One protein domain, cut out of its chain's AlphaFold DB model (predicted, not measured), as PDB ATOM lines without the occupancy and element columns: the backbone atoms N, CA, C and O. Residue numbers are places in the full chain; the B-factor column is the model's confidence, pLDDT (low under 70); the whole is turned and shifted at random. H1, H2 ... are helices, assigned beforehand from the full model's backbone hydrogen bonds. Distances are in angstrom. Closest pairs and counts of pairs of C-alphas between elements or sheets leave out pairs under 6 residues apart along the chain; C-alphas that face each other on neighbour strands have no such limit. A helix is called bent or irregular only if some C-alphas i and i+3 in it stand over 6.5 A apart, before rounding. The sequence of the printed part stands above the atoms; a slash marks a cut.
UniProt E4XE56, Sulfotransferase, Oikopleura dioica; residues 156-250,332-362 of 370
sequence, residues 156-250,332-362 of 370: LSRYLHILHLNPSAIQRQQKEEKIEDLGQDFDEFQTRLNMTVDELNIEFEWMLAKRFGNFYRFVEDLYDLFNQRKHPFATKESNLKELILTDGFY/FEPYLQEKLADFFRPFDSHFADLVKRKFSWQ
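What this domain is: This is residues 156 to 250 and 332 to 362 of the 370 residues of the protein "Sulfotransferase" of Oikopleura dioica (UniProt E4XE56). One long helix, H3, runs along one side of the domain, and the shorter helices gather along it: the hairpin of H1 and H2 at its first end, short H5 near the middle of the domain, the arm H6a beside H3, and H4 after a tight turn at its last end. The other arm of H6, H6b, turns away from H3 towards H4, and residues 168 to 173, of which 169 to 173 belong to H2, stick out from the rest. The printed part has 126 residues with six named helices, H1 to H6 in chain order, and no named strand; the class is all helix. It is compact, with a radius of gyration of the C-alphas of 15.9 A and spans of 49 by 34 by 27 A.

How they stand to each other: The hub is H3, residues 186 to 210, which touches four other helices. H6, residues 334 to 354, was assigned as one helix by its hydrogen bonds but is bent: C-alphas 343 and 346 are 7.2 A apart, and its arms H6a, residues 334 to 343, and H6b, residues 346 to 354, stand at a steep tilt of 45 degrees. H6a touches residues 190 to 201 of H3 at a shallow tilt of 30 degrees, the same way; the closest C-alphas, of Asn 194 and Leu 336, are 6.4 A apart. H5, residues 240 to 246, touches H3 at a steep tilt of 49 degrees, with the C-alphas of Leu 193 and Lys 241 closest at 6.3 A. H2, residues 169 to 182, is irregular, with C-alphas 170 and 173 7.1 A apart; its residue 182 alone touches H3, 5.4 A from Phe 189 between C-alphas. H1, residues 156 to 163, forms a helical hairpin with H2, at a steep tilt of 39 degrees; the C-alphas of Leu 163 and Ile 179 are closest at 7.3 A. H4, residues 215 to 227, only just touches H3, with 3 pairs of C-alphas within 8 A, the closest being Leu 208 and Phe 218 at 5.5 A. H4 and H6b are close but not clearly touching, about perpendicular at 89 degrees, with the C-alphas of Tyr 216 and His 350 closest at 7.8 A. Every O i to N i+4 pair is within hydrogen-bond range in H1, H3, H4, H6a and H6b, against 7 of 10 in H2 and 2 of 3 in H5.

Where its parts are: H3 measures 35.9 A from C-alpha 186 at (27.107, 22.144, 40.852) to C-alpha 210 at (1.758, 47.453, 38.048). H2 is 20.8 A long, H4 18.4 A, H6a 14.2 A, H6b 12.3 A, H1 11.0 A and H5 9.6 A. H6b ends with C-alpha 354 at (12.165, 43.229, 18.589).

The domain as a whole: The two C-alphas farthest apart, of Ala 169 and Phe 212, are 51.1 A apart. Residues 251 to 331 are not printed, and C-alphas 250 and 332 are 21.6 A apart across the cut. The link from H4 to H5, residues 228 to 239, is long. The mean pLDDT of the printed part is 92.5, and residues 235 to 238 are under 70.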
ATOM      1  N   LEU A 156      24.394  27.963  32.224       95.31
ATOM      2  CA  LEU A 156      25.314  26.860  32.523       95.31
ATOM      3  C   LEU A 156      26.744  27.138  32.027       95.31
ATOM      4  O   LEU A 156      27.728  27.010  32.759       95.31
ATOM      5  N   SER A 157      26.884  27.595  30.780       93.75
ATOM      6  CA  SER A 157      28.184  27.915  30.181       93.75
ATOM      7  C   SER A 157      28.919  29.026  30.939       93.75
ATOM      8  O   SER A 157      30.158  29.055  30.972       93.75
ATOM      9  N   ARG A 158      28.179  29.966  31.532       93.62
ATOM     10  CA  ARG A 158      28.722  31.065  32.329       93.62
ATOM     11  C   ARG A 158      29.213  30.590  33.691       93.62
ATOM     12  O   ARG A 158      30.319  30.986  34.053       93.62
ATOM     13  N   TYR A 159      28.487  29.702  34.364       94.50
ATOM     14  CA  TYR A 159      28.939  29.061  35.600       94.50
ATOM     15  C   TYR A 159      30.245  28.291  35.371       94.50
ATOM     16  O   TYR A 159      31.290  28.622  35.939       94.50
ATOM     17  N   LEU A 160      30.246  27.378  34.394       92.81
ATOM     18  CA  LEU A 160      31.424  26.577  34.052       92.81
ATOM     19  C   LEU A 160      32.619  27.444  33.640       92.81
ATOM     20  O   LEU A 160      33.770  27.107  33.916       92.81
ATOM     21  N   HIS A 161      32.379  28.578  32.980       90.94
ATOM     22  CA  HIS A 161      33.446  29.518  32.647       90.94
ATOM     23  C   HIS A 161      34.156  30.061  33.884       90.94
ATOM     24  O   HIS A 161      35.374  30.196  33.849       90.94
ATOM     25  N   ILE A 162      33.404  30.395  34.932       91.00
ATOM     26  CA  ILE A 162      33.921  31.004  36.159       91.00
ATOM     27  C   ILE A 162      34.753  29.984  36.936       91.00
ATOM     28  O   ILE A 162      35.882  30.300  37.314       91.00
ATOM     29  N   LEU A 163      34.284  28.737  37.030       89.69
ATOM     30  CA  LEU A 163      35.053  27.630  37.611       89.69
ATOM     31  C   LEU A 163      36.409  27.421  36.921       89.69
ATOM     32  O   LEU A 163      37.433  27.232  37.577       89.69
ATOM     33  N   HIS A 164      36.436  27.523  35.591       87.94
ATOM     34  CA  HIS A 164      37.636  27.289  34.783       87.94
ATOM     35  C   HIS A 164      38.516  28.532  34.586       87.94
ATOM     36  O   HIS A 164      39.500  28.466  33.842       87.94
ATOM     37  N   LEU A 165      38.192  29.672  35.209       87.31
ATOM     38  CA  LEU A 165      39.098  30.820  35.210       87.31
ATOM     39  C   LEU A 165      40.422  30.416  35.866       87.31
ATOM     40  O   LEU A 165      40.426  29.823  36.946       87.31
ATOM     41  N   ASN A 166      41.540  30.766  35.231       86.62
ATOM     42  CA  ASN A 166      42.878  30.621  35.801       86.62
ATOM     43  C   ASN A 166      43.406  32.015  36.190       86.62
ATOM     44  O   ASN A 166      44.054  32.664  35.365       86.62
ATOM     45  N   PRO A 167      43.024  32.537  37.372       86.31
ATOM     46  CA  PRO A 167      43.369  33.891  37.786       86.31
ATOM     47  C   PRO A 167      44.858  34.023  38.124       86.31
ATOM     48  O   PRO A 167      45.510  33.063  38.543       86.31
ATOM     49  N   SER A 168      45.386  35.246  38.013       88.38
ATOM     50  CA  SER A 168      46.661  35.590  38.654       88.38
ATOM     51  C   SER A 168      46.555  35.434  40.177       88.38
ATOM     52  O   SER A 168      45.451  35.371  40.717       88.38
ATOM     53  N   ALA A 169      47.685  35.407  40.894       86.94
ATOM     54  CA  ALA A 169      47.681  35.277  42.357       86.94
ATOM     55  C   ALA A 169      46.778  36.322  43.046       86.94
ATOM     56  O   ALA A 169      46.033  35.978  43.954       86.94
ATOM     57  N   ILE A 170      46.774  37.560  42.537       82.50
ATOM     58  CA  ILE A 170      45.964  38.678  43.050       82.50
ATOM     59  C   ILE A 170      44.460  38.455  42.812       82.50
ATOM     60  O   ILE A 170      43.627  38.905  43.587       82.50
ATOM     61  N   GLN A 171      44.091  37.743  41.747       87.38
ATOM     62  CA  GLN A 171      42.698  37.535  41.341       87.38
ATOM     63  C   GLN A 171      42.081  36.246  41.909       87.38
ATOM     64  O   GLN A 171      40.936  35.929  41.583       87.38
ATOM     65  N   ARG A 172      42.821  35.473  42.719       89.31
ATOM     66  CA  ARG A 172      42.325  34.216  43.310       89.31
ATOM     67  C   ARG A 172      41.186  34.459  44.290       89.31
ATOM     68  O   ARG A 172      40.132  33.864  44.112       89.31
ATOM     69  N   GLN A 173      41.357  35.413  45.202       88.56
ATOM     70  CA  GLN A 173      40.323  35.787  46.168       88.56
ATOM     71  C   GLN A 173      39.021  36.210  45.465       88.56
ATOM     72  O   GLN A 173      37.954  35.688  45.753       88.56
ATOM     73  N   GLN A 174      39.116  37.054  44.432       87.00
ATOM     74  CA  GLN A 174      37.951  37.465  43.636       87.00
ATOM     75  C   GLN A 174      37.258  36.302  42.911       87.00
ATOM     76  O   GLN A 174      36.101  36.422  42.514       87.00
ATOM     77  N   LYS A 175      37.972  35.209  42.617       89.69
ATOM     78  CA  LYS A 175      37.369  33.999  42.047       89.69
ATOM     79  C   LYS A 175      36.670  33.190  43.139       89.69
ATOM     80  O   LYS A 175      35.586  32.685  42.876       89.69
ATOM     81  N   GLU A 176      37.278  33.072  44.313       90.06
ATOM     82  CA  GLU A 176      36.715  32.364  45.468       90.06
ATOM     83  C   GLU A 176      35.401  33.007  45.920       90.06
ATOM     84  O   GLU A 176      34.399  32.309  45.974       90.06
ATOM     85  N   GLU A 177      35.350  34.334  46.063       90.12
ATOM     86  CA  GLU A 177      34.119  35.078  46.395       90.12
ATOM     87  C   GLU A 177      32.998  34.846  45.361       90.12
ATOM     88  O   GLU A 177      31.820  34.721  45.694       90.12
ATOM     89  N   LYS A 178      33.358  34.735  44.076       91.38
ATOM     90  CA  LYS A 178      32.405  34.434  42.995       91.38
ATOM     91  C   LYS A 178      31.873  33.009  43.057       91.38
ATOM     92  O   LYS A 178      30.728  32.777  42.683       91.38
ATOM     93  N   ILE A 179      32.722  32.061  43.444       91.56
ATOM     94  CA  ILE A 179      32.331  30.664  43.632       91.56
ATOM     95  C   ILE A 179      31.467  30.542  44.885       91.56
ATOM     96  O   ILE A 179      30.465  29.851  44.846       91.56
ATOM     97  N   GLU A 180      31.785  31.261  45.956       92.25
ATOM     98  CA  GLU A 180      30.975  31.292  47.174       92.25
ATOM     99  C   GLU A 180      29.560  31.841  46.923       92.25
ATOM    100  O   GLU A 180      28.583  31.271  47.408       92.25
ATOM    101  N   ASP A 181      29.422  32.905  46.123       91.94
ATOM    102  CA  ASP A 181      28.100  33.430  45.760       91.94
ATOM    103  C   ASP A 181      27.309  32.461  44.866       91.94
ATOM    104  O   ASP A 181      26.111  32.258  45.081       91.94
ATOM    105  N   LEU A 182      27.974  31.848  43.880       92.69
ATOM    106  CA  LEU A 182      27.330  30.931  42.938       92.69
ATOM    107  C   LEU A 182      27.035  29.555  43.531       92.69
ATOM    108  O   LEU A 182      26.053  28.962  43.120       92.69
ATOM    109  N   GLY A 183      27.847  29.053  44.454       93.12
ATOM    110  CA  GLY A 183      27.859  27.663  44.911       93.12
ATOM    111  C   GLY A 183      29.214  26.999  44.641       93.12
ATOM    112  O   GLY A 183      29.794  27.154  43.561       93.12
ATOM    113  N   GLN A 184      29.730  26.277  45.639       90.31
ATOM    114  CA  GLN A 184      31.053  25.640  45.610       90.31
ATOM    115  C   GLN A 184      31.109  24.435  44.669       90.31
ATOM    116  O   GLN A 184      32.164  24.126  44.108       90.31
ATOM    117  N   ASP A 185      29.966  23.789  44.467       93.81
ATOM    118  CA  ASP A 185      29.764  22.717  43.510       93.81
ATOM    119  C   ASP A 185      28.490  22.943  42.685       93.81
ATOM    120  O   ASP A 185      27.801  23.962  42.788       93.81
ATOM    121  N   PHE A 186      28.222  22.008  41.777       95.12
ATOM    122  CA  PHE A 186      27.107  22.144  40.852       95.12
ATOM    123  C   PHE A 186      25.746  21.991  41.528       95.12
ATOM    124  O   PHE A 186      24.826  22.697  41.136       95.12
ATOM    125  N   ASP A 187      25.610  21.151  42.550       96.25
ATOM    126  CA  ASP A 187      24.336  20.946  43.245       96.25
ATOM    127  C   ASP A 187      23.971  22.176  44.081       96.25
ATOM    128  O   ASP A 187      22.828  22.649  44.060       96.25
ATOM    129  N   GLU A 188      24.965  22.770  44.742       96.56
ATOM    130  CA  GLU A 188      24.802  24.044  45.428       96.56
ATOM    131  C   GLU A 188      24.466  25.168  44.436       96.56
ATOM    132  O   GLU A 188      23.553  25.958  44.689       96.56
ATOM    133  N   PHE A 189      25.136  25.207  43.277       97.00
ATOM    134  CA  PHE A 189      24.818  26.172  42.225       97.00
ATOM    135  C   PHE A 189      23.383  26.048  41.728       97.00
ATOM    136  O   PHE A 189      22.688  27.055  41.609       97.00
ATOM    137  N   GLN A 190      22.910  24.829  41.490       97.75
ATOM    138  CA  GLN A 190      21.528  24.577  41.096       97.75
ATOM    139  C   GLN A 190      20.537  25.048  42.159       97.75
ATOM    140  O   GLN A 190      19.565  25.730  41.835       97.75
ATOM    141  N   THR A 191      20.809  24.745  43.427       97.69
ATOM    142  CA  THR A 191      19.959  25.148  44.556       97.69
ATOM    143  C   THR A 191      19.859  26.670  44.660       97.69
ATOM    144  O   THR A 191      18.757  27.220  44.712       97.69
ATOM    145  N   ARG A 192      20.999  27.369  44.622       96.75
ATOM    146  CA  ARG A 192      21.055  28.836  44.697       96.75
ATOM    147  C   ARG A 192      20.389  29.484  43.492       96.75
ATOM    148  O   ARG A 192      19.591  30.399  43.659       96.75
ATOM    149  N   LEU A 193      20.659  28.976  42.290       97.44
ATOM    150  CA  LEU A 193      20.041  29.470  41.063       97.44
ATOM    151  C   LEU A 193      18.515  29.300  41.095       97.44
ATOM    152  O   LEU A 193      17.797  30.219  40.716       97.44
ATOM    153  N   ASN A 194      18.021  28.158  41.585       98.12
ATOM    154  CA  ASN A 194      16.592  27.889  41.734       98.12
ATOM    155  C   ASN A 194      15.904  28.920  42.644       98.12
ATOM    156  O   ASN A 194      14.853  29.443  42.270       98.12
ATOM    157  N   MET A 195      16.521  29.231  43.791       97.31
ATOM    158  CA  MET A 195      16.040  30.248  44.734       97.31
ATOM    159  C   MET A 195      16.079  31.654  44.127       97.31
ATOM    160  O   MET A 195      15.105  32.390  44.223       97.31
ATOM    161  N   THR A 196      17.165  32.018  43.441       97.06
ATOM    162  CA  THR A 196      17.275  33.331  42.787       97.06
ATOM    163  C   THR A 196      16.221  33.517  41.696       97.06
ATOM    164  O   THR A 196      15.695  34.614  41.530       97.06
ATOM    165  N   VAL A 197      15.868  32.457  40.962       98.00
ATOM    166  CA  VAL A 197      14.767  32.521  39.990       98.00
ATOM    167  C   VAL A 197      13.425  32.770  40.688       98.00
ATOM    168  O   VAL A 197      12.632  33.550  40.169       98.00
ATOM    169  N   ASP A 198      13.171  32.174  41.860       97.88
ATOM    170  CA  ASP A 198      11.953  32.459  42.640       97.88
ATOM    171  C   ASP A 198      11.900  33.917  43.104       97.88
ATOM    172  O   ASP A 198      10.884  34.587  42.927       97.88
ATOM    173  N   GLU A 199      13.004  34.423  43.654       96.56
ATOM    174  CA  GLU A 199      13.112  35.804  44.135       96.56
ATOM    175  C   GLU A 199      12.852  36.814  43.007       96.56
ATOM    176  O   GLU A 199      12.037  37.730  43.163       96.56
ATOM    177  N   LEU A 200      13.482  36.613  41.844       96.88
ATOM    178  CA  LEU A 200      13.282  37.469  40.675       96.88
ATOM    179  C   LEU A 200      11.866  37.354  40.106       96.88
ATOM    180  O   LEU A 200      11.292  38.373  39.726       96.88
ATOM    181  N   ASN A 201      11.283  36.151  40.060       97.38
ATOM    182  CA  ASN A 201       9.909  35.967  39.589       97.38
ATOM    183  C   ASN A 201       8.912  36.743  40.442       97.38
ATOM    184  O   ASN A 201       8.075  37.448  39.885       97.38
ATOM    185  N   ILE A 202       9.040  36.686  41.769       97.00
ATOM    186  CA  ILE A 202       8.174  37.450  42.673       97.00
ATOM    187  C   ILE A 202       8.266  38.945  42.339       97.00
ATOM    188  O   ILE A 202       7.243  39.599  42.140       97.00
ATOM    189  N   GLU A 203       9.476  39.501  42.229       95.62
ATOM    190  CA  GLU A 203       9.657  40.915  41.877       95.62
ATOM    191  C   GLU A 203       9.054  41.257  40.507       95.62
ATOM    192  O   GLU A 203       8.344  42.259  40.367       95.62
ATOM    193  N   PHE A 204       9.296  40.418  39.502       96.88
ATOM    194  CA  PHE A 204       8.827  40.643  38.140       96.88
ATOM    195  C   PHE A 204       7.312  40.544  38.015       96.88
ATOM    196  O   PHE A 204       6.718  41.376  37.332       96.88
ATOM    197  N   GLU A 205       6.666  39.611  38.713       96.19
ATOM    198  CA  GLU A 205       5.205  39.516  38.776       96.19
ATOM    199  C   GLU A 205       4.593  40.802  39.343       96.19
ATOM    200  O   GLU A 205       3.663  41.363  38.756       96.19
ATOM    201  N   TRP A 206       5.162  41.343  40.426       95.81
ATOM    202  CA  TRP A 206       4.724  42.621  40.992       95.81
ATOM    203  C   TRP A 206       4.910  43.791  40.022       95.81
ATOM    204  O   TRP A 206       4.031  44.652  39.904       95.81
ATOM    205  N   MET A 207       6.051  43.858  39.334       96.25
ATOM    206  CA  MET A 207       6.314  44.898  38.337       96.25
ATOM    207  C   MET A 207       5.362  44.794  37.139       96.25
ATOM    208  O   MET A 207       4.800  45.802  36.706       96.25
ATOM    209  N   LEU A 208       5.120  43.582  36.641       95.06
ATOM    210  CA  LEU A 208       4.215  43.320  35.529       95.06
ATOM    211  C   LEU A 208       2.758  43.644  35.895       95.06
ATOM    212  O   LEU A 208       2.042  44.267  35.106       95.06
ATOM    213  N   ALA A 209       2.329  43.317  37.118       95.56
ATOM    214  CA  ALA A 209       1.005  43.664  37.631       95.56
ATOM    215  C   ALA A 209       0.783  45.186  37.690       95.56
ATOM    216  O   ALA A 209      -0.272  45.672  37.277       95.56
ATOM    217  N   LYS A 210       1.797  45.971  38.094       96.06
ATOM    218  CA  LYS A 210       1.758  47.453  38.048       96.06
ATOM    219  C   LYS A 210       1.600  48.015  36.632       96.06
ATOM    220  O   LYS A 210       1.214  49.173  36.468       96.06
ATOM    221  N   ARG A 211       1.903  47.215  35.608       93.31
ATOM    222  CA  ARG A 211       1.704  47.538  34.189       93.31
ATOM    223  C   ARG A 211       0.454  46.892  33.596       93.31
ATOM    224  O   ARG A 211       0.311  46.897  32.378       93.31
ATOM    225  N   PHE A 212      -0.454  46.383  34.432       93.62
ATOM    226  CA  PHE A 212      -1.681  45.697  34.011       93.62
ATOM    227  C   PHE A 212      -1.404  44.539  33.036       93.62
ATOM    228  O   PHE A 212      -2.145  44.340  32.078       93.62
ATOM    229  N   GLY A 213      -0.299  43.813  33.236       89.50
ATOM    230  CA  GLY A 213       0.095  42.706  32.360       89.50
ATOM    231  C   GLY A 213       0.785  43.127  31.058       89.50
ATOM    232  O   GLY A 213       1.130  42.269  30.251       89.50
ATOM    233  N   ASN A 214       1.027  44.422  30.827       92.06
ATOM    234  CA  ASN A 214       1.719  44.878  29.625       92.06
ATOM    235  C   ASN A 214       3.227  44.577  29.710       92.06
ATOM    236  O   ASN A 214       3.990  45.323  30.332       92.06
ATOM    237  N   PHE A 215       3.649  43.489  29.059       92.00
ATOM    238  CA  PHE A 215       5.036  43.020  29.090       92.00
ATOM    239  C   PHE A 215       6.025  44.020  28.470       92.00
ATOM    240  O   PHE A 215       7.126  44.193  28.982       92.00
ATOM    241  N   TYR A 216       5.620  44.746  27.426       90.31
ATOM    242  CA  TYR A 216       6.461  45.762  26.789       90.31
ATOM    243  C   TYR A 216       6.809  46.905  27.756       90.31
ATOM    244  O   TYR A 216       7.978  47.257  27.900       90.31
ATOM    245  N   ARG A 217       5.823  47.443  28.487       90.44
ATOM    246  CA  ARG A 217       6.054  48.468  29.526       90.44
ATOM    247  C   ARG A 217       6.839  47.931  30.720       90.44
ATOM    248  O   ARG A 217       7.573  48.669  31.367       90.44
ATOM    249  N   PHE A 218       6.680  46.650  31.033       94.62
ATOM    250  CA  PHE A 218       7.496  45.993  32.049       94.62
ATOM    251  C   PHE A 218       8.975  45.921  31.629       94.62
ATOM    252  O   PHE A 218       9.855  46.245  32.425       94.62
ATOM    253  N   VAL A 219       9.262  45.581  30.369       93.88
ATOM    254  CA  VAL A 219      10.630  45.600  29.828       93.88
ATOM    255  C   VAL A 219      11.222  47.016  29.837       93.88
ATOM    256  O   VAL A 219      12.409  47.162  30.130       93.88
ATOM    257  N   GLU A 220      10.422  48.062  29.594       91.25
ATOM    258  CA  GLU A 220      10.865  49.459  29.752       91.25
ATOM    259  C   GLU A 220      11.290  49.776  31.189       91.25
ATOM    260  O   GLU A 220      12.358  50.350  31.394       91.25
ATOM    261  N   ASP A 221      10.510  49.350  32.185       94.19
ATOM    262  CA  ASP A 221      10.867  49.549  33.592       94.19
ATOM    263  C   ASP A 221      12.185  48.850  33.942       94.19
ATOM    264  O   ASP A 221      13.038  49.420  34.627       94.19
ATOM    265  N   LEU A 222      12.391  47.625  33.447       96.06
ATOM    266  CA  LEU A 222      13.659  46.925  33.636       96.06
ATOM    267  C   LEU A 222      14.815  47.629  32.913       96.06
ATOM    268  O   LEU A 222      15.922  47.706  33.443       96.06
ATOM    269  N   TYR A 223      14.574  48.179  31.726       94.69
ATOM    270  CA  TYR A 223      15.559  48.983  31.013       94.69
ATOM    271  C   TYR A 223      15.929  50.263  31.782       94.69
ATOM    272  O   TYR A 223      17.106  50.628  31.852       94.69
ATOM    273  N   ASP A 224      14.968  50.909  32.442       93.50
ATOM    274  CA  ASP A 224      15.226  52.047  33.325       93.50
ATOM    275  C   ASP A 224      16.043  51.647  34.560       93.50
ATOM    276  O   ASP A 224      16.989  52.354  34.928       93.50
ATOM    277  N   LEU A 225      15.752  50.492  35.167       95.12
ATOM    278  CA  LEU A 225      16.569  49.931  36.251       95.12
ATOM    279  C   LEU A 225      17.997  49.627  35.779       95.12
ATOM    280  O   LEU A 225      18.952  49.946  36.493       95.12
ATOM    281  N   PHE A 226      18.158  49.091  34.566       94.31
ATOM    282  CA  PHE A 226      19.460  48.855  33.945       94.31
ATOM    283  C   PHE A 226      20.251  50.158  33.780       94.31
ATOM    284  O   PHE A 226      21.385  50.234  34.255       94.31
ATOM    285  N   ASN A 227      19.651  51.209  33.210       92.38
ATOM    286  CA  ASN A 227      20.297  52.522  33.059       92.38
ATOM    287  C   ASN A 227      20.701  53.142  34.399       92.38
ATOM    288  O   ASN A 227      21.752  53.774  34.510       92.38
ATOM    289  N   GLN A 228      19.883  52.937  35.431       92.94
ATOM    290  CA  GLN A 228      20.135  53.431  36.784       92.94
ATOM    291  C   GLN A 228      21.082  52.526  37.587       92.94
ATOM    292  O   GLN A 228      21.401  52.855  38.731       92.94
ATOM    293  N   ARG A 229      21.537  51.398  37.014       91.62
ATOM    294  CA  ARG A 229      22.352  50.365  37.683       91.62
ATOM    295  C   ARG A 229      21.723  49.874  38.993       91.62
ATOM    296  O   ARG A 229      22.429  49.599  39.967       91.62
ATOM    297  N   LYS A 230      20.394  49.802  39.024       93.06
ATOM    298  CA  LYS A 230      19.605  49.300  40.154       93.06
ATOM    299  C   LYS A 230      19.366  47.801  40.009       93.06
ATOM    300  O   LYS A 230      19.576  47.247  38.934       93.06
ATOM    301  N   HIS A 231      18.951  47.157  41.099       92.25
ATOM    302  CA  HIS A 231      18.499  45.764  41.082       92.25
ATOM    303  C   HIS A 231      17.470  45.535  39.950       92.25
ATOM    304  O   HIS A 231      16.662  46.438  39.723       92.25
ATOM    305  N   PRO A 232      17.530  44.410  39.207       92.62
ATOM    306  CA  PRO A 232      18.489  43.297  39.334       92.62
ATOM    307  C   PRO A 232      19.793  43.495  38.526       92.62
ATOM    308  O   PRO A 232      20.621  42.598  38.399       92.62
ATOM    309  N   PHE A 233      20.023  44.685  37.964       91.75
ATOM    310  CA  PHE A 233      21.194  45.021  37.137       91.75
ATOM    311  C   PHE A 233      22.353  45.655  37.917       91.75
ATOM    312  O   PHE A 233      23.306  46.175  37.325       91.75
ATOM    313  N   ALA A 234      22.286  45.652  39.247       83.81
ATOM    314  CA  ALA A 234      23.339  46.197  40.089       83.81
ATOM    315  C   ALA A 234      24.617  45.351  39.943       83.81
ATOM    316  O   ALA A 234      24.651  44.174  40.279       83.81
ATOM    317  N   THR A 235      25.710  45.957  39.475       67.94
ATOM    318  CA  THR A 235      26.953  45.236  39.141       67.94
ATOM    319  C   THR A 235      27.877  45.002  40.342       67.94
ATOM    320  O   THR A 235      29.098  45.049  40.186       67.94
ATOM    321  N   LYS A 236      27.337  44.818  41.552       69.56
ATOM    322  CA  LYS A 236      28.174  44.506  42.722       69.56
ATOM    323  C   LYS A 236      28.759  43.102  42.551       69.56
ATOM    324  O   LYS A 236      28.040  42.185  42.166       69.56
ATOM    325  N   GLU A 237      30.057  42.936  42.821       61.44
ATOM    326  CA  GLU A 237      30.757  41.655  42.605       61.44
ATOM    327  C   GLU A 237      30.145  40.489  43.401       61.44
ATOM    328  O   GLU A 237      30.263  39.347  42.971       61.44
ATOM    329  N   SER A 238      29.428  40.793  44.487       62.69
ATOM    330  CA  SER A 238      28.749  39.845  45.372       62.69
ATOM    331  C   SER A 238      27.376  39.354  44.886       62.69
ATOM    332  O   SER A 238      26.690  38.703  45.662       62.69
ATOM    333  N   ASN A 239      26.918  39.724  43.681       81.56
ATOM    334  CA  ASN A 239      25.595  39.323  43.177       81.56
ATOM    335  C   ASN A 239      25.651  38.637  41.807       81.56
ATOM    336  O   ASN A 239      24.981  38.997  40.836       81.56
ATOM    337  N   LEU A 240      26.546  37.666  41.704       87.75
ATOM    338  CA  LEU A 240      26.831  36.936  40.486       87.75
ATOM    339  C   LEU A 240      25.728  35.928  40.133       87.75
ATOM    340  O   LEU A 240      25.502  35.709  38.941       87.75
ATOM    341  N   LYS A 241      25.029  35.362  41.125       90.88
ATOM    342  CA  LYS A 241      23.858  34.482  40.932       90.88
ATOM    343  C   LYS A 241      22.659  35.175  40.271       90.88
ATOM    344  O   LYS A 241      21.967  34.556  39.472       90.88
ATOM    345  N   GLU A 242      22.463  36.472  40.502       92.88
ATOM    346  CA  GLU A 242      21.503  37.267  39.726       92.88
ATOM    347  C   GLU A 242      22.104  37.689  38.383       92.88
ATOM    348  O   GLU A 242      21.469  37.559  37.338       92.88
ATOM    349  N   LEU A 243      23.362  38.154  38.374       91.88
ATOM    350  CA  LEU A 243      24.018  38.639  37.156       91.88
ATOM    351  C   LEU A 243      24.097  37.566  36.062       91.88
ATOM    352  O   LEU A 243      23.999  37.867  34.874       91.88
ATOM    353  N   ILE A 244      24.296  36.300  36.437       93.75
ATOM    354  CA  ILE A 244      24.344  35.192  35.483       93.75
ATOM    355  C   ILE A 244      23.011  35.012  34.752       93.75
ATOM    356  O   ILE A 244      23.047  34.675  33.567       93.75
ATOM    357  N   LEU A 245      21.884  35.294  35.417       96.06
ATOM    358  CA  LEU A 245      20.537  35.266  34.852       96.06
ATOM    359  C   LEU A 245      20.266  36.526  34.031       96.06
ATOM    360  O   LEU A 245      19.954  36.420  32.845       96.06
ATOM    361  N   THR A 246      20.465  37.709  34.621       94.81
ATOM    362  CA  THR A 246      20.155  38.992  33.968       94.81
ATOM    363  C   THR A 246      20.987  39.237  32.714       94.81
ATOM    364  O   THR A 246      20.470  39.799  31.753       94.81
ATOM    365  N   ASP A 247      22.212  38.696  32.636       92.94
ATOM    366  CA  ASP A 247      23.039  38.677  31.417       92.94
ATOM    367  C   ASP A 247      22.332  38.059  30.194       92.94
ATOM    368  O   ASP A 247      22.802  38.220  29.064       92.94
ATOM    369  N   GLY A 248      21.239  37.327  30.419       94.81
ATOM    370  CA  GLY A 248      20.394  36.713  29.407       94.81
ATOM    371  C   GLY A 248      19.236  37.568  28.909       94.81
ATOM    372  O   GLY A 248      18.588  37.194  27.936       94.81
ATOM    373  N   PHE A 249      18.970  38.725  29.515       96.06
ATOM    374  CA  PHE A 249      17.873  39.599  29.101       96.06
ATOM    375  C   PHE A 249      18.247  40.415  27.863       96.06
ATOM    376  O   PHE A 249      18.428  41.634  27.901       96.06
ATOM    377  N   TYR A 250      18.393  39.716  26.736       97.00
ATOM    378  CA  TYR A 250      18.890  40.292  25.494       97.00
ATOM    379  C   TYR A 250      18.048  41.469  25.022       97.00
ATOM    380  O   TYR A 250      18.632  42.452  24.570       97.00
ATOM    381  N   PHE A 332      21.207  20.708  33.806       95.88
ATOM    382  CA  PHE A 332      20.493  21.003  35.038       95.88
ATOM    383  C   PHE A 332      19.537  19.857  35.369       95.88
ATOM    384  O   PHE A 332      19.076  19.152  34.471       95.88
ATOM    385  N   GLU A 333      19.189  19.733  36.644       96.94
ATOM    386  CA  GLU A 333      18.073  18.913  37.087       96.94
ATOM    387  C   GLU A 333      16.823  19.263  36.267       96.94
ATOM    388  O   GLU A 333      16.557  20.456  36.057       96.94
ATOM    389  N   PRO A 334      16.039  18.270  35.801       97.00
ATOM    390  CA  PRO A 334      14.949  18.500  34.853       97.00
ATOM    391  C   PRO A 334      13.984  19.611  35.276       97.00
ATOM    392  O   PRO A 334      13.635  20.465  34.462       97.00
ATOM    393  N   TYR A 335      13.631  19.653  36.565       97.25
ATOM    394  CA  TYR A 335      12.773  20.692  37.135       97.25
ATOM    395  C   TYR A 335      13.376  22.097  36.993       97.25
ATOM    396  O   TYR A 335      12.713  23.017  36.513       97.25
ATOM    397  N   LEU A 336      14.649  22.276  37.361       97.75
ATOM    398  CA  LEU A 336      15.319  23.571  37.247       97.75
ATOM    399  C   LEU A 336      15.521  23.967  35.780       97.75
ATOM    400  O   LEU A 336      15.374  25.138  35.430       97.75
ATOM    401  N   GLN A 337      15.828  23.006  34.908       97.31
ATOM    402  CA  GLN A 337      15.954  23.250  33.475       97.31
ATOM    403  C   GLN A 337      14.650  23.791  32.876       97.31
ATOM    404  O   GLN A 337      14.675  24.735  32.081       97.31
ATOM    405  N   GLU A 338      13.515  23.202  33.249       97.00
ATOM    406  CA  GLU A 338      12.195  23.663  32.827       97.00
ATOM    407  C   GLU A 338      11.870  25.043  33.397       97.00
ATOM    408  O   GLU A 338      11.545  25.946  32.627       97.00
ATOM    409  N   LYS A 339      12.090  25.243  34.699       98.06
ATOM    410  CA  LYS A 339      11.879  26.527  35.374       98.06
ATOM    411  C   LYS A 339      12.686  27.667  34.750       98.06
ATOM    412  O   LYS A 339      12.161  28.757  34.550       98.06
ATOM    413  N   LEU A 340      13.954  27.430  34.400       98.12
ATOM    414  CA  LEU A 340      14.782  28.416  33.697       98.12
ATOM    415  C   LEU A 340      14.237  28.714  32.296       98.12
ATOM    416  O   LEU A 340      14.228  29.869  31.875       98.12
ATOM    417  N   ALA A 341      13.778  27.694  31.569       97.00
ATOM    418  CA  ALA A 341      13.167  27.901  30.261       97.00
ATOM    419  C   ALA A 341      11.888  28.747  30.369       97.00
ATOM    420  O   ALA A 341      11.697  29.651  29.561       97.00
ATOM    421  N   ASP A 342      11.047  28.497  31.377       97.00
ATOM    422  CA  ASP A 342       9.847  29.294  31.655       97.00
ATOM    423  C   ASP A 342      10.194  30.741  32.013       97.00
ATOM    424  O   ASP A 342       9.606  31.669  31.457       97.00
ATOM    425  N   PHE A 343      11.199  30.925  32.873       97.62
ATOM    426  CA  PHE A 343      11.708  32.231  33.288       97.62
ATOM    427  C   PHE A 343      12.170  33.088  32.101       97.62
ATOM    428  O   PHE A 343      11.843  34.272  32.020       97.62
ATOM    429  N   PHE A 344      12.911  32.505  31.153       97.81
ATOM    430  CA  PHE A 344      13.435  33.240  29.996       97.81
ATOM    431  C   PHE A 344      12.443  33.369  28.835       97.81
ATOM    432  O   PHE A 344      12.552  34.327  28.066       97.81
ATOM    433  N   ARG A 345      11.459  32.467  28.706       96.31
ATOM    434  CA  ARG A 345      10.506  32.431  27.579       96.31
ATOM    435  C   ARG A 345       9.890  33.792  27.223       96.31
ATOM    436  O   ARG A 345       9.923  34.134  26.036       96.31
ATOM    437  N   PRO A 346       9.327  34.583  28.160       95.88
ATOM    438  CA  PRO A 346       8.701  35.849  27.786       95.88
ATOM    439  C   PRO A 346       9.733  36.881  27.293       95.88
ATOM    440  O   PRO A 346       9.468  37.610  26.339       95.88
ATOM    441  N   PHE A 347      10.945  36.892  27.857       96.50
ATOM    442  CA  PHE A 347      12.032  37.769  27.406       96.50
ATOM    443  C   PHE A 347      12.572  37.377  26.031       96.50
ATOM    444  O   PHE A 347      12.823  38.258  25.206       96.50
ATOM    445  N   ASP A 348      12.730  36.077  25.777       95.81
ATOM    446  CA  ASP A 348      13.172  35.542  24.490       95.81
ATOM    447  C   ASP A 348      12.143  35.840  23.393       95.81
ATOM    448  O   ASP A 348      12.514  36.246  22.291       95.81
ATOM    449  N   SER A 349      10.850  35.694  23.700       94.25
ATOM    450  CA  SER A 349       9.752  36.013  22.772       94.25
ATOM    451  C   SER A 349       9.743  37.502  22.429       94.25
ATOM    452  O   SER A 349       9.812  37.869  21.261       94.25
ATOM    453  N   HIS A 350       9.817  38.369  23.442       93.62
ATOM    454  CA  HIS A 350       9.928  39.810  23.223       93.62
ATOM    455  C   HIS A 350      11.196  40.190  22.440       93.62
ATOM    456  O   HIS A 350      11.171  41.082  21.597       93.62
ATOM    457  N   PHE A 351      12.332  39.530  22.687       95.44
ATOM    458  CA  PHE A 351      13.545  39.764  21.902       95.44
ATOM    459  C   PHE A 351      13.368  39.346  20.436       95.44
ATOM    460  O   PHE A 351      13.763  40.102  19.550       95.44
ATOM    461  N   ALA A 352      12.745  38.194  20.176       94.19
ATOM    462  CA  ALA A 352      12.414  37.736  18.828       94.19
ATOM    463  C   ALA A 352      11.496  38.725  18.091       94.19
ATOM    464  O   ALA A 352      11.738  39.021  16.918       94.19
ATOM    465  N   ASP A 353      10.518  39.306  18.789       90.88
ATOM    466  CA  ASP A 353       9.639  40.348  18.249       90.88
ATOM    467  C   ASP A 353      10.390  41.642  17.932       90.88
ATOM    468  O   ASP A 353      10.129  42.262  16.898       90.88
ATOM    469  N   LEU A 354      11.324  42.049  18.800       89.50
ATOM    470  CA  LEU A 354      12.165  43.229  18.589       89.50
ATOM    471  C   LEU A 354      13.062  43.070  17.361       89.50
ATOM    472  O   LEU A 354      13.203  44.007  16.586       89.50
ATOM    473  N   VAL A 355      13.666  41.896  17.179       92.38
ATOM    474  CA  VAL A 355      14.601  41.646  16.070       92.38
ATOM    475  C   VAL A 355      13.926  41.046  14.834       92.38
ATOM    476  O   VAL A 355      14.610  40.712  13.867       92.38
ATOM    477  N   LYS A 356      12.595  40.878  14.880       90.94
ATOM    478  CA  LYS A 356      11.759  40.265  13.835       90.94
ATOM    479  C   LYS A 356      12.302  38.917  13.362       90.94
ATOM    480  O   LYS A 356      12.395  38.641  12.166       90.94
ATOM    481  N   ARG A 357      12.695  38.073  14.318       90.94
ATOM    482  CA  ARG A 357      13.346  36.790  14.049       90.94
ATOM    483  C   ARG A 357      13.124  35.781  15.172       90.94
ATOM    484  O   ARG A 357      13.481  36.052  16.311       90.94
ATOM    485  N   LYS A 358      12.676  34.570  14.812       92.75
ATOM    486  CA  LYS A 358      12.711  33.391  15.692       92.75
ATOM    487  C   LYS A 358      14.115  32.784  15.767       92.75
ATOM    488  O   LYS A 358      14.850  32.763  14.772       92.75
ATOM    489  N   PHE A 359      14.451  32.245  16.931       94.25
ATOM    490  CA  PHE A 359      15.713  31.564  17.195       94.25
ATOM    491  C   PHE A 359      15.528  30.059  17.401       94.25
ATOM    492  O   PHE A 359      14.479  29.596  17.839       94.25
ATOM    493  N   SER A 360      16.577  29.286  17.119       93.19
ATOM    494  CA  SER A 360      16.557  27.815  17.135       93.19
ATOM    495  C   SER A 360      16.130  27.197  18.469       93.19
ATOM    496  O   SER A 360      15.549  26.116  18.479       93.19
ATOM    497  N   TRP A 361      16.373  27.876  19.592       91.31
ATOM    498  CA  TRP A 361      15.988  27.394  20.923       91.31
ATOM    499  C   TRP A 361      14.535  27.711  21.301       91.31
ATOM    500  O   TRP A 361      14.052  27.223  22.318       91.31
ATOM    501  N   GLN A 362      13.833  28.507  20.494       85.81
ATOM    502  CA  GLN A 362      12.420  28.834  20.703       85.81
ATOM    503  C   GLN A 362      11.490  27.867  19.965       85.81
ATOM    504  O   GLN A 362      10.333  27.728  20.341       85.81
TER     505      GLN A 362